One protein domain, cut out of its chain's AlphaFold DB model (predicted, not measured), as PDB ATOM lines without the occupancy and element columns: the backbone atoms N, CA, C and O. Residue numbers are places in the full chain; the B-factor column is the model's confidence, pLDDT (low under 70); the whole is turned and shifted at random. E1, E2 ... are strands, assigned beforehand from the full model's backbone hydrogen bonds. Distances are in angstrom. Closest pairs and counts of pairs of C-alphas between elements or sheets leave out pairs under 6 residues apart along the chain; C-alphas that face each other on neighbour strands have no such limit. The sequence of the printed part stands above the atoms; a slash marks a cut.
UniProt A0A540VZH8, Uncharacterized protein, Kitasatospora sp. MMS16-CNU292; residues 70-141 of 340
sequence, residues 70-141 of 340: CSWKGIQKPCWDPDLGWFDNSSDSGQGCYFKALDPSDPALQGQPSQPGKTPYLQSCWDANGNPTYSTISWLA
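This is residues 70 to 141 of the 340 residues of an uncharacterized protein of Kitasatospora sp. MMS16-CNU292 (UniProt A0A540VZH8). A strongly twisted sheet of four strands, E3 to E6, forms the body, with a small hairpin, E1 and E2, at one end and a long loop, residues 102 to 118, at the other. The 72 printed residues hold six named strands, E1 to E6 along the chain, and no named helix: all strand, with 34 residues, under half, in strands. The sheet E3 E4 E5 E6 is a meander, each strand the antiparallel neighbour of the one before. The whole is compact, radius of gyration of the C-alphas 12.7 A, spanning 37 by 22 by 20 A.

E6, residues 132 to 140, is 21.4 A long, bends by 61 degrees at residue 137 and ends at C-alpha 140 (107.320, 82.474, 80.399). E5, residues 119 to 126, is 21.9 A long; E4, residues 96 to 101, 16.8 A. E3 is residues 85 to 88, E2 75 to 78, E1 70 to 72, beginning at C-alpha 70 (110.950, 93.451, 64.125).

Within hydrogen-bond range are N 123 and O 136 of hairpin E5 and E6, 2.8 A; N 98 and O 124 of hairpin E4 and E5, 2.8 A; N 88 and O 97 of hairpin E3 and E4, 2.8 A; N 70 and O 77 of hairpin E1 and E2, 2.8 A. E1 and E5 are apart.

The printed part has no cut. The link E4 to E5 is long. Residues 90 to 95 are among those under pLDDT 70.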
ATOM      1  N   CYS A  70     111.849  93.023  63.077       72.88
ATOM      2  CA  CYS A  70     110.950  93.451  64.125       72.88
ATOM      3  C   CYS A  70     111.203  94.930  64.413       72.88
ATOM      4  O   CYS A  70     112.339  95.358  64.620       72.88
ATOM      5  N   SER A  71     110.135  95.729  64.401       73.38
ATOM      6  CA  SER A  71     110.216  97.142  64.762       73.38
ATOM      7  C   SER A  71     109.864  97.326  66.229       73.38
ATOM      8  O   SER A  71     108.835  96.843  66.689       73.38
ATOM      9  N   TRP A  72     110.701  98.065  66.945       74.00
ATOM     10  CA  TRP A  72     110.452  98.486  68.315       74.00
ATOM     11  C   TRP A  72     110.842  99.955  68.461       74.00
ATOM     12  O   TRP A  72     111.978 100.332  68.189       74.00
ATOM     13  N   LYS A  73     109.885 100.814  68.837       72.50
ATOM     14  CA  LYS A  73     110.073 102.278  68.964       72.50
ATOM     15  C   LYS A  73     110.749 102.941  67.746       72.50
ATOM     16  O   LYS A  73     111.533 103.871  67.896       72.50
ATOM     17  N   GLY A  74     110.443 102.463  66.537       69.88
ATOM     18  CA  GLY A  74     111.030 102.972  65.290       69.88
ATOM     19  C   GLY A  74     112.438 102.449  64.984       69.88
ATOM     20  O   GLY A  74     112.995 102.791  63.946       69.88
ATOM     21  N   ILE A  75     112.995 101.592  65.841       72.00
ATOM     22  CA  ILE A  75     114.262 100.898  65.619       72.00
ATOM     23  C   ILE A  75     113.966  99.538  65.004       72.00
ATOM     24  O   ILE A  75     113.071  98.820  65.450       72.00
ATOM     25  N   GLN A  76     114.724  99.190  63.971       74.94
ATOM     26  CA  GLN A  76     114.669  97.888  63.326       74.94
ATOM     27  C   GLN A  76     115.693  96.943  63.960       74.94
ATOM     28  O   GLN A  76     116.866  97.291  64.104       74.94
ATOM     29  N   LYS A  77     115.233  95.755  64.354       69.56
ATOM     30  CA  LYS A  77     116.047  94.673  64.911       69.56
ATOM     31  C   LYS A  77     115.688  93.346  64.235       69.56
ATOM     32  O   LYS A  77     114.533  93.181  63.837       69.56
ATOM     33  N   PRO A  78     116.624  92.390  64.130       69.50
ATOM     34  CA  PRO A  78     116.284  91.008  63.812       69.50
ATOM     35  C   PRO A  78     115.172  90.490  64.724       69.50
ATOM     36  O   PRO A  78     115.289  90.608  65.944       69.50
ATOM     37  N   CYS A  79     114.106  89.903  64.174       72.19
ATOM     38  CA  CYS A  79     113.070  89.259  64.991       72.19
ATOM     39  C   CYS A  79     113.600  88.056  65.783       72.19
ATOM     40  O   CYS A  79     112.986  87.649  66.769       72.19
ATOM     41  N   TRP A  80     114.725  87.485  65.362       70.12
ATOM     42  CA  TRP A  80     115.385  86.376  66.028       70.12
ATOM     43  C   TRP A  80     116.900  86.515  65.885       70.12
ATOM     44  O   TRP A  80     117.379  86.924  64.834       70.12
ATOM     45  N   ASP A  81     117.633  86.166  66.934       68.69
ATOM     46  CA  ASP A  81     119.091  86.188  66.999       68.69
ATOM     47  C   ASP A  81     119.592  84.867  67.631       68.69
ATOM     48  O   ASP A  81     118.989  84.386  68.595       68.69
ATOM     49  N   PRO A  82     120.661  84.232  67.116       55.00
ATOM     50  CA  PRO A  82     121.140  82.936  67.618       55.00
ATOM     51  C   PRO A  82     121.702  82.983  69.047       55.00
ATOM     52  O   PRO A  82     121.606  82.010  69.811       55.00
ATOM     53  N   ASP A  83     122.281  84.111  69.434       64.94
ATOM     54  CA  ASP A  83     122.898  84.288  70.740       64.94
ATOM     55  C   ASP A  83     121.898  84.804  71.766       64.94
ATOM     56  O   ASP A  83     122.015  84.471  72.948       64.94
ATOM     57  N   LEU A  84     120.882  85.537  71.309       73.69
ATOM     58  CA  LEU A  84     119.968  86.284  72.162       73.69
ATOM     59  C   LEU A  84     118.525  85.745  72.156       73.69
ATOM     60  O   LEU A  84     117.801  85.934  73.133       73.69
ATOM     61  N   GLY A  85     118.114  85.009  71.122       73.44
ATOM     62  CA  GLY A  85     116.808  84.357  71.002       73.44
ATOM     63  C   GLY A  85     115.757  85.188  70.263       73.44
ATOM     64  O   GLY A  85     116.056  85.841  69.272       73.44
ATOM     65  N   TRP A  86     114.497  85.139  70.699       77.50
ATOM     66  CA  TRP A  86     113.393  85.861  70.049       77.50
ATOM     67  C   TRP A  86     113.315  87.312  70.501       77.50
ATOM     68  O   TRP A  86     113.307  87.567  71.703       77.50
ATOM     69  N   PHE A  87     113.204  88.251  69.562       80.06
ATOM     70  CA  PHE A  87     113.009  89.657  69.887       80.06
ATOM     71  C   PHE A  87     111.554  89.945  70.258       80.06
ATOM     72  O   PHE A  87     110.616  89.630  69.519       80.06
ATOM     73  N   ASP A  88     111.366  90.608  71.390       80.50
ATOM     74  CA  ASP A  88     110.095  91.183  71.790       80.50
ATOM     75  C   ASP A  88     109.883  92.523  71.081       80.50
ATOM     76  O   ASP A  88     110.481  93.546  71.412       80.50
ATOM     77  N   ASN A  89     109.012  92.494  70.078       70.69
ATOM     78  CA  ASN A  89     108.575  93.658  69.314       70.69
ATOM     79  C   ASN A  89     107.364  94.374  69.942       70.69
ATOM     80  O   ASN A  89     106.850  95.319  69.339       70.69
ATOM     81  N   SER A  90     106.872  93.924  71.104       66.25
ATOM     82  CA  SER A  90     105.708  94.545  71.725       66.25
ATOM     83  C   SER A  90     106.037  95.970  72.179       66.25
ATOM     84  O   SER A  90     107.117  96.272  72.691       66.25
ATOM     85  N   SER A  91     105.097  96.893  71.972       52.72
ATOM     86  CA  SER A  91     105.239  98.294  72.388       52.72
ATOM     87  C   SER A  91     105.258  98.478  73.910       52.72
ATOM     88  O   SER A  91     105.655  99.540  74.394       52.72
ATOM     89  N   ASP A  92     104.841  97.452  74.655       52.12
ATOM     90  CA  ASP A  92     104.435  97.561  76.056       52.12
ATOM     91  C   ASP A  92     105.556  97.192  77.041       52.12
ATOM     92  O   ASP A  92     105.508  97.598  78.200       52.12
ATOM     93  N   SER A  93     106.607  96.491  76.598       54.12
ATOM     94  CA  SER A  93     107.734  96.087  77.455       54.12
ATOM     95  C   SER A  93     108.745  97.208  77.733       54.12
ATOM     96  O   SER A  93     109.668  97.041  78.529       54.12
ATOM     97  N   GLY A  94     108.581  98.388  77.123       56.91
ATOM     98  CA  GLY A  94     109.395  99.578  77.398       56.91
ATOM     99  C   GLY A  94     110.852  99.518  76.902       56.91
ATOM    100  O   GLY A  94     111.440 100.589  76.707       56.91
ATOM    101  N   GLN A  95     111.395  98.326  76.621       66.81
ATOM    102  CA  GLN A  95     112.766  98.018  76.180       66.81
ATOM    103  C   GLN A  95     112.774  96.997  75.029       66.81
ATOM    104  O   GLN A  95     111.841  96.212  74.907       66.81
ATOM    105  N   GLY A  96     113.813  97.010  74.186       77.12
ATOM    106  CA  GLY A  96     113.987  96.036  73.107       77.12
ATOM    107  C   GLY A  96     114.747  94.829  73.636       77.12
ATOM    108  O   GLY A  96     115.966  94.906  73.814       77.12
ATOM    109  N   CYS A  97     114.035  93.743  73.924       86.38
ATOM    110  CA  CYS A  97     114.603  92.572  74.584       86.38
ATOM    111  C   CYS A  97     114.583  91.343  73.687       86.38
ATOM    112  O   CYS A  97     113.636  91.114  72.943       86.38
ATOM    113  N   TYR A  98     115.605  90.516  73.828       85.19
ATOM    114  CA  TYR A  98     115.678  89.193  73.239       85.19
ATOM    115  C   TYR A  98     115.512  88.118  74.318       85.19
ATOM    116  O   TYR A  98     115.965  88.299  75.450       85.19
ATOM    117  N   PHE A  99     114.857  87.012  73.966       85.56
ATOM    118  CA  PHE A  99     114.520  85.910  74.862       85.56
ATOM    119  C   PHE A  99     115.059  84.585  74.319       85.56
ATOM    120  O   PHE A  99     114.470  83.982  73.413       85.56
ATOM    121  N   LYS A 100     116.150  84.094  74.910       86.25
ATOM    122  CA  LYS A 100     116.763  82.801  74.570       86.25
ATOM    123  C   LYS A 100     116.316  81.728  75.542       86.25
ATOM    124  O   LYS A 100     116.515  81.880  76.740       86.25
ATOM    125  N   ALA A 101     115.717  80.651  75.039       83.69
ATOM    126  CA  ALA A 101     115.363  79.516  75.886       83.69
ATOM    127  C   ALA A 101     116.634  78.942  76.518       83.69
ATOM    128  O   ALA A 101     117.632  78.741  75.824       83.69
ATOM    129  N   LEU A 102     116.589  78.701  77.824       82.44
ATOM    130  CA  LEU A 102     117.685  78.079  78.550       82.44
ATOM    131  C   LEU A 102     117.436  76.586  78.694       82.44
ATOM    132  O   LEU A 102     116.307  76.151  78.938       82.44
ATOM    133  N   ASP A 103     118.507  75.810  78.559       81.12
ATOM    134  CA  ASP A 103     118.467  74.389  78.866       81.12
ATOM    135  C   ASP A 103     118.212  74.197  80.374       81.12
ATOM    136  O   ASP A 103     118.772  74.945  81.180       81.12
ATOM    137  N   PRO A 104     117.405  73.209  80.802       78.75
ATOM    138  CA  PRO A 104     117.184  72.936  82.224       78.75
ATOM    139  C   PRO A 104     118.463  72.674  83.040       78.75
ATOM    140  O   PRO A 104     118.438  72.813  84.261       78.75
ATOM    141  N   SER A 105     119.559  72.275  82.390       82.44
ATOM    142  CA  SER A 105     120.876  72.059  82.998       82.44
ATOM    143  C   SER A 105     121.783  73.296  83.004       82.44
ATOM    144  O   SER A 105     122.899  73.220  83.524       82.44
ATOM    145  N   ASP A 106     121.327  74.432  82.465       85.12
ATOM    146  CA  ASP A 106     122.126  75.654  82.387       85.12
ATOM    147  C   ASP A 106     122.533  76.145  83.795       85.12
ATOM    148  O   ASP A 106     121.675  76.286  84.678       85.12
ATOM    149  N   PRO A 107     123.828  76.435  84.045       87.69
ATOM    150  CA  PRO A 107     124.297  76.946  85.331       87.69
ATOM    151  C   PRO A 107     123.571  78.208  85.815       87.69
ATOM    152  O   PRO A 107     123.447  78.404  87.023       87.69
ATOM    153  N   ALA A 108     123.053  79.042  84.907       85.06
ATOM    154  CA  ALA A 108     122.276  80.235  85.240       85.06
ATOM    155  C   ALA A 108     120.953  79.917  85.964       85.06
ATOM    156  O   ALA A 108     120.370  80.798  86.601       85.06
ATOM    157  N   LEU A 109     120.483  78.666  85.903       86.56
ATOM    158  CA  LEU A 109     119.287  78.192  86.601       86.56
ATOM    159  C   LEU A 109     119.579  77.618  87.994       86.56
ATOM    160  O   LEU A 109     118.642  77.271  88.718       86.56
ATOM    161  N   GLN A 110     120.844  77.529  88.418       87.81
ATOM    162  CA  GLN A 110     121.177  77.021  89.750       87.81
ATOM    163  C   GLN A 110     120.547  77.888  90.849       87.81
ATOM    164  O   GLN A 110     120.786  79.089  90.947       87.81
ATOM    165  N   GLY A 111     119.725  77.261  91.695       83.44
ATOM    166  CA  GLY A 111     119.014  77.939  92.783       83.44
ATOM    167  C   GLY A 111     117.753  78.702  92.359       83.44
ATOM    168  O   GLY A 111     117.083  79.264  93.223       83.44
ATOM    169  N   GLN A 112     117.390  78.699  91.072       83.94
ATOM    170  CA  GLN A 112     116.123  79.262  90.602       83.94
ATOM    171  C   GLN A 112     114.990  78.236  90.786       83.94
ATOM    172  O   GLN A 112     115.119  77.096  90.335       83.94
ATOM    173  N   PRO A 113     113.868  78.596  91.438       82.50
ATOM    174  CA  PRO A 113     112.739  77.686  91.577       82.50
ATOM    175  C   PRO A 113     112.082  77.453  90.212       82.50
ATOM    176  O   PRO A 113     111.745  78.408  89.508       82.50
ATOM    177  N   SER A 114     111.862  76.187  89.851       80.44
ATOM    178  CA  SER A 114     111.133  75.851  88.630       80.44
ATOM    179  C   SER A 114     109.687  76.342  88.712       80.44
ATOM    180  O   SER A 114     109.037  76.276  89.758       80.44
ATOM    181  N   GLN A 115     109.175  76.858  87.595       84.31
ATOM    182  CA  GLN A 115     107.808  77.366  87.511       84.31
ATOM    183  C   GLN A 115     106.951  76.414  86.666       84.31
ATOM    184  O   GLN A 115     107.219  76.258  85.473       84.31
ATOM    185  N   PRO A 116     105.920  75.768  87.244       86.12
ATOM    186  CA  PRO A 116     105.058  74.855  86.500       86.12
ATOM    187  C   PRO A 116     104.421  75.523  85.275       86.12
ATOM    188  O   PRO A 116     103.869  76.618  85.373       86.12
ATOM    189  N   GLY A 117     104.486  74.849  84.124       80.06
ATOM    190  CA  GLY A 117     103.901  75.333  82.867       80.06
ATOM    191  C   GLY A 117     104.652  76.494  82.208       80.06
ATOM    192  O   GLY A 117     104.098  77.137  81.318       80.06
ATOM    193  N   LYS A 118     105.883  76.789  82.642       85.56
ATOM    194  CA  LYS A 118     106.721  77.854  82.086       85.56
ATOM    195  C   LYS A 118     108.122  77.346  81.758       85.56
ATOM    196  O   LYS A 118     108.678  76.522  82.479       85.56
ATOM    197  N   THR A 119     108.699  77.906  80.706       85.50
ATOM    198  CA  THR A 119     110.075  77.682  80.263       85.50
ATOM    199  C   THR A 119     110.947  78.854  80.729       85.50
ATOM    200  O   THR A 119     110.489  80.004  80.676       85.50
ATOM    201  N   PRO A 120     112.180  78.609  81.206       88.25
ATOM    202  CA  PRO A 120     113.111  79.679  81.521       88.25
ATOM    203  C   PRO A 120     113.723  80.253  80.240       88.25
ATOM    204  O   PRO A 120     114.205  79.521  79.374       88.25
ATOM    205  N   TYR A 121     113.741  81.577  80.146       88.38
ATOM    206  CA  TYR A 121     114.406  82.316  79.081       88.38
ATOM    207  C   TYR A 121     115.433  83.274  79.678       88.38
ATOM    208  O   TYR A 121     115.132  83.986  80.634       88.38
ATOM    209  N   LEU A 122     116.623  83.342  79.084       88.88
ATOM    210  CA  LEU A 122     117.529  84.462  79.284       88.88
ATOM    211  C   LEU A 122     116.972  85.659  78.519       88.88
ATOM    212  O   LEU A 122     117.006  85.696  77.289       88.88
ATOM    213  N   GLN A 123     116.445  86.621  79.264       89.44
ATOM    214  CA  GLN A 123     116.012  87.906  78.747       89.44
ATOM    215  C   GLN A 123     117.205  88.855  78.755       89.44
ATOM    216  O   GLN A 123     117.713  89.182  79.825       89.44
ATOM    217  N   SER A 124     117.627  89.320  77.585       88.94
ATOM    218  CA  SER A 124     118.666  90.346  77.433       88.94
ATOM    219  C   SER A 124     118.049  91.585  76.803       88.94
ATOM    220  O   SER A 124     117.340  91.456  75.810       88.94
ATOM    221  N   CYS A 125     118.264  92.769  77.372       87.06
ATOM    222  CA  CYS A 125     117.579  93.991  76.946       87.06
ATOM    223  C   CYS A 125     118.548  95.117  76.593       87.06
ATOM    224  O   CYS A 125     119.561  95.319  77.271       87.06
ATOM    225  N   TRP A 126     118.182  95.919  75.592       84.12
ATOM    226  CA  TRP A 126     118.941  97.088  75.151       84.12
ATOM    227  C   TRP A 126     118.091  98.358  75.136       84.12
ATOM    228  O   TRP A 126     116.866  98.320  74.974       84.12
ATOM    229  N   ASP A 127     118.763  99.498  75.298       81.44
ATOM    230  CA  ASP A 127     118.161 100.807  75.080       81.44
ATOM    231  C   ASP A 127     118.055 101.142  73.579       81.44
ATOM    232  O   ASP A 127     118.525 100.415  72.699       81.44
ATOM    233  N   ALA A 128     117.428 102.280  73.278       75.69
ATOM    234  CA  ALA A 128     117.257 102.770  71.911       75.69
ATOM    235  C   ALA A 128     118.580 103.077  71.177       75.69
ATOM    236  O   ALA A 128     118.604 103.138  69.951       75.69
ATOM    237  N   ASN A 129     119.682 103.242  71.910       78.44
ATOM    238  CA  ASN A 129     121.010 103.501  71.359       78.44
ATOM    239  C   ASN A 129     121.827 102.209  71.185       78.44
ATOM    240  O   ASN A 129     122.968 102.264  70.736       78.44
ATOM    241  N   GLY A 130     121.255 101.047  71.524       73.38
ATOM    242  CA  GLY A 130     121.928  99.754  71.442       73.38
ATOM    243  C   GLY A 130     122.858  99.454  72.617       73.38
ATOM    244  O   GLY A 130     123.652  98.522  72.519       73.38
ATOM    245  N   ASN A 131     122.763 100.188  73.730       78.56
ATOM    246  CA  ASN A 131     123.517  99.864  74.938       78.56
ATOM    247  C   ASN A 131     122.796  98.769  75.737       78.56
ATOM    248  O   ASN A 131     121.573  98.849  75.899       78.56
ATOM    249  N   PRO A 132     123.517  97.756  76.253       80.12
ATOM    250  CA  PRO A 132     122.918  96.749  77.120       80.12
ATOM    251  C   PRO A 132     122.406  97.410  78.403       80.12
ATOM    252  O   PRO A 132     123.084  98.247  78.996       80.12
ATOM    253  N   THR A 133     121.203  97.034  78.831       82.19
ATOM    254  CA  THR A 133     120.560  97.587  80.034       82.19
ATOM    255  C   THR A 133     120.596  96.586  81.178       82.19
ATOM    256  O   THR A 133     121.180  96.865  82.221       82.19
ATOM    257  N   TYR A 134     120.023  95.400  80.978       82.75
ATOM    258  CA  TYR A 134     120.113  94.289  81.917       82.75
ATOM    259  C   TYR A 134     119.937  92.943  81.214       82.75
ATOM    260  O   TYR A 134     119.417  92.862  80.096       82.75
ATOM    261  N   SER A 135     120.336  91.883  81.913       86.00
ATOM    262  CA  SER A 135     119.982  90.505  81.596       86.00
ATOM    263  C   SER A 135     119.399  89.812  82.829       86.00
ATOM    264  O   SER A 135     119.845  90.045  83.952       86.00
ATOM    265  N   THR A 136     118.354  89.008  82.644       89.19
ATOM    266  CA  THR A 136     117.684  88.284  83.737       89.19
ATOM    267  C   THR A 136     117.052  86.983  83.248       89.19
ATOM    268  O   THR A 136     116.901  86.767  82.047       89.19
ATOM    269  N   ILE A 137     116.671  86.112  84.183       89.88
ATOM    270  CA  ILE A 137     115.913  84.894  83.898       89.88
ATOM    271  C   ILE A 137     114.422  85.209  83.973       89.88
ATOM    272  O   ILE A 137     113.905  85.588  85.025       89.88
ATOM    273  N   SER A 138     113.727  84.996  82.862       88.06
ATOM    274  CA  SER A 138     112.291  85.207  82.735       88.06
ATOM    275  C   SER A 138     111.577  83.885  82.503       88.06
ATOM    276  O   SER A 138     111.849  83.165  81.547       88.06
ATOM    277  N   TRP A 139     110.638  83.564  83.391       88.56
ATOM    278  CA  TRP A 139     109.813  82.364  83.291       88.56
ATOM    279  C   TRP A 139     108.529  82.685  82.536       88.56
ATOM    280  O   TRP A 139     107.629  83.347  83.070       88.56
ATOM    281  N   LEU A 140     108.431  82.196  81.303       85.00
ATOM    282  CA  LEU A 140     107.320  82.474  80.399       85.00
ATOM    283  C   LEU A 140     106.694  81.167  79.922       85.00
ATOM    284  O   LEU A 140     107.391  80.176  79.737       85.00
ATOM    285  N   ALA A 141     105.380  81.157  79.695       81.31
ATOM    286  CA  ALA A 141     104.728  80.006  79.061       81.31
ATOM    287  C   ALA A 141     105.277  79.772  77.640       81.31
ATOM    288  O   ALA A 141     105.346  78.642  77.171       81.31
TER     289      ALA A 141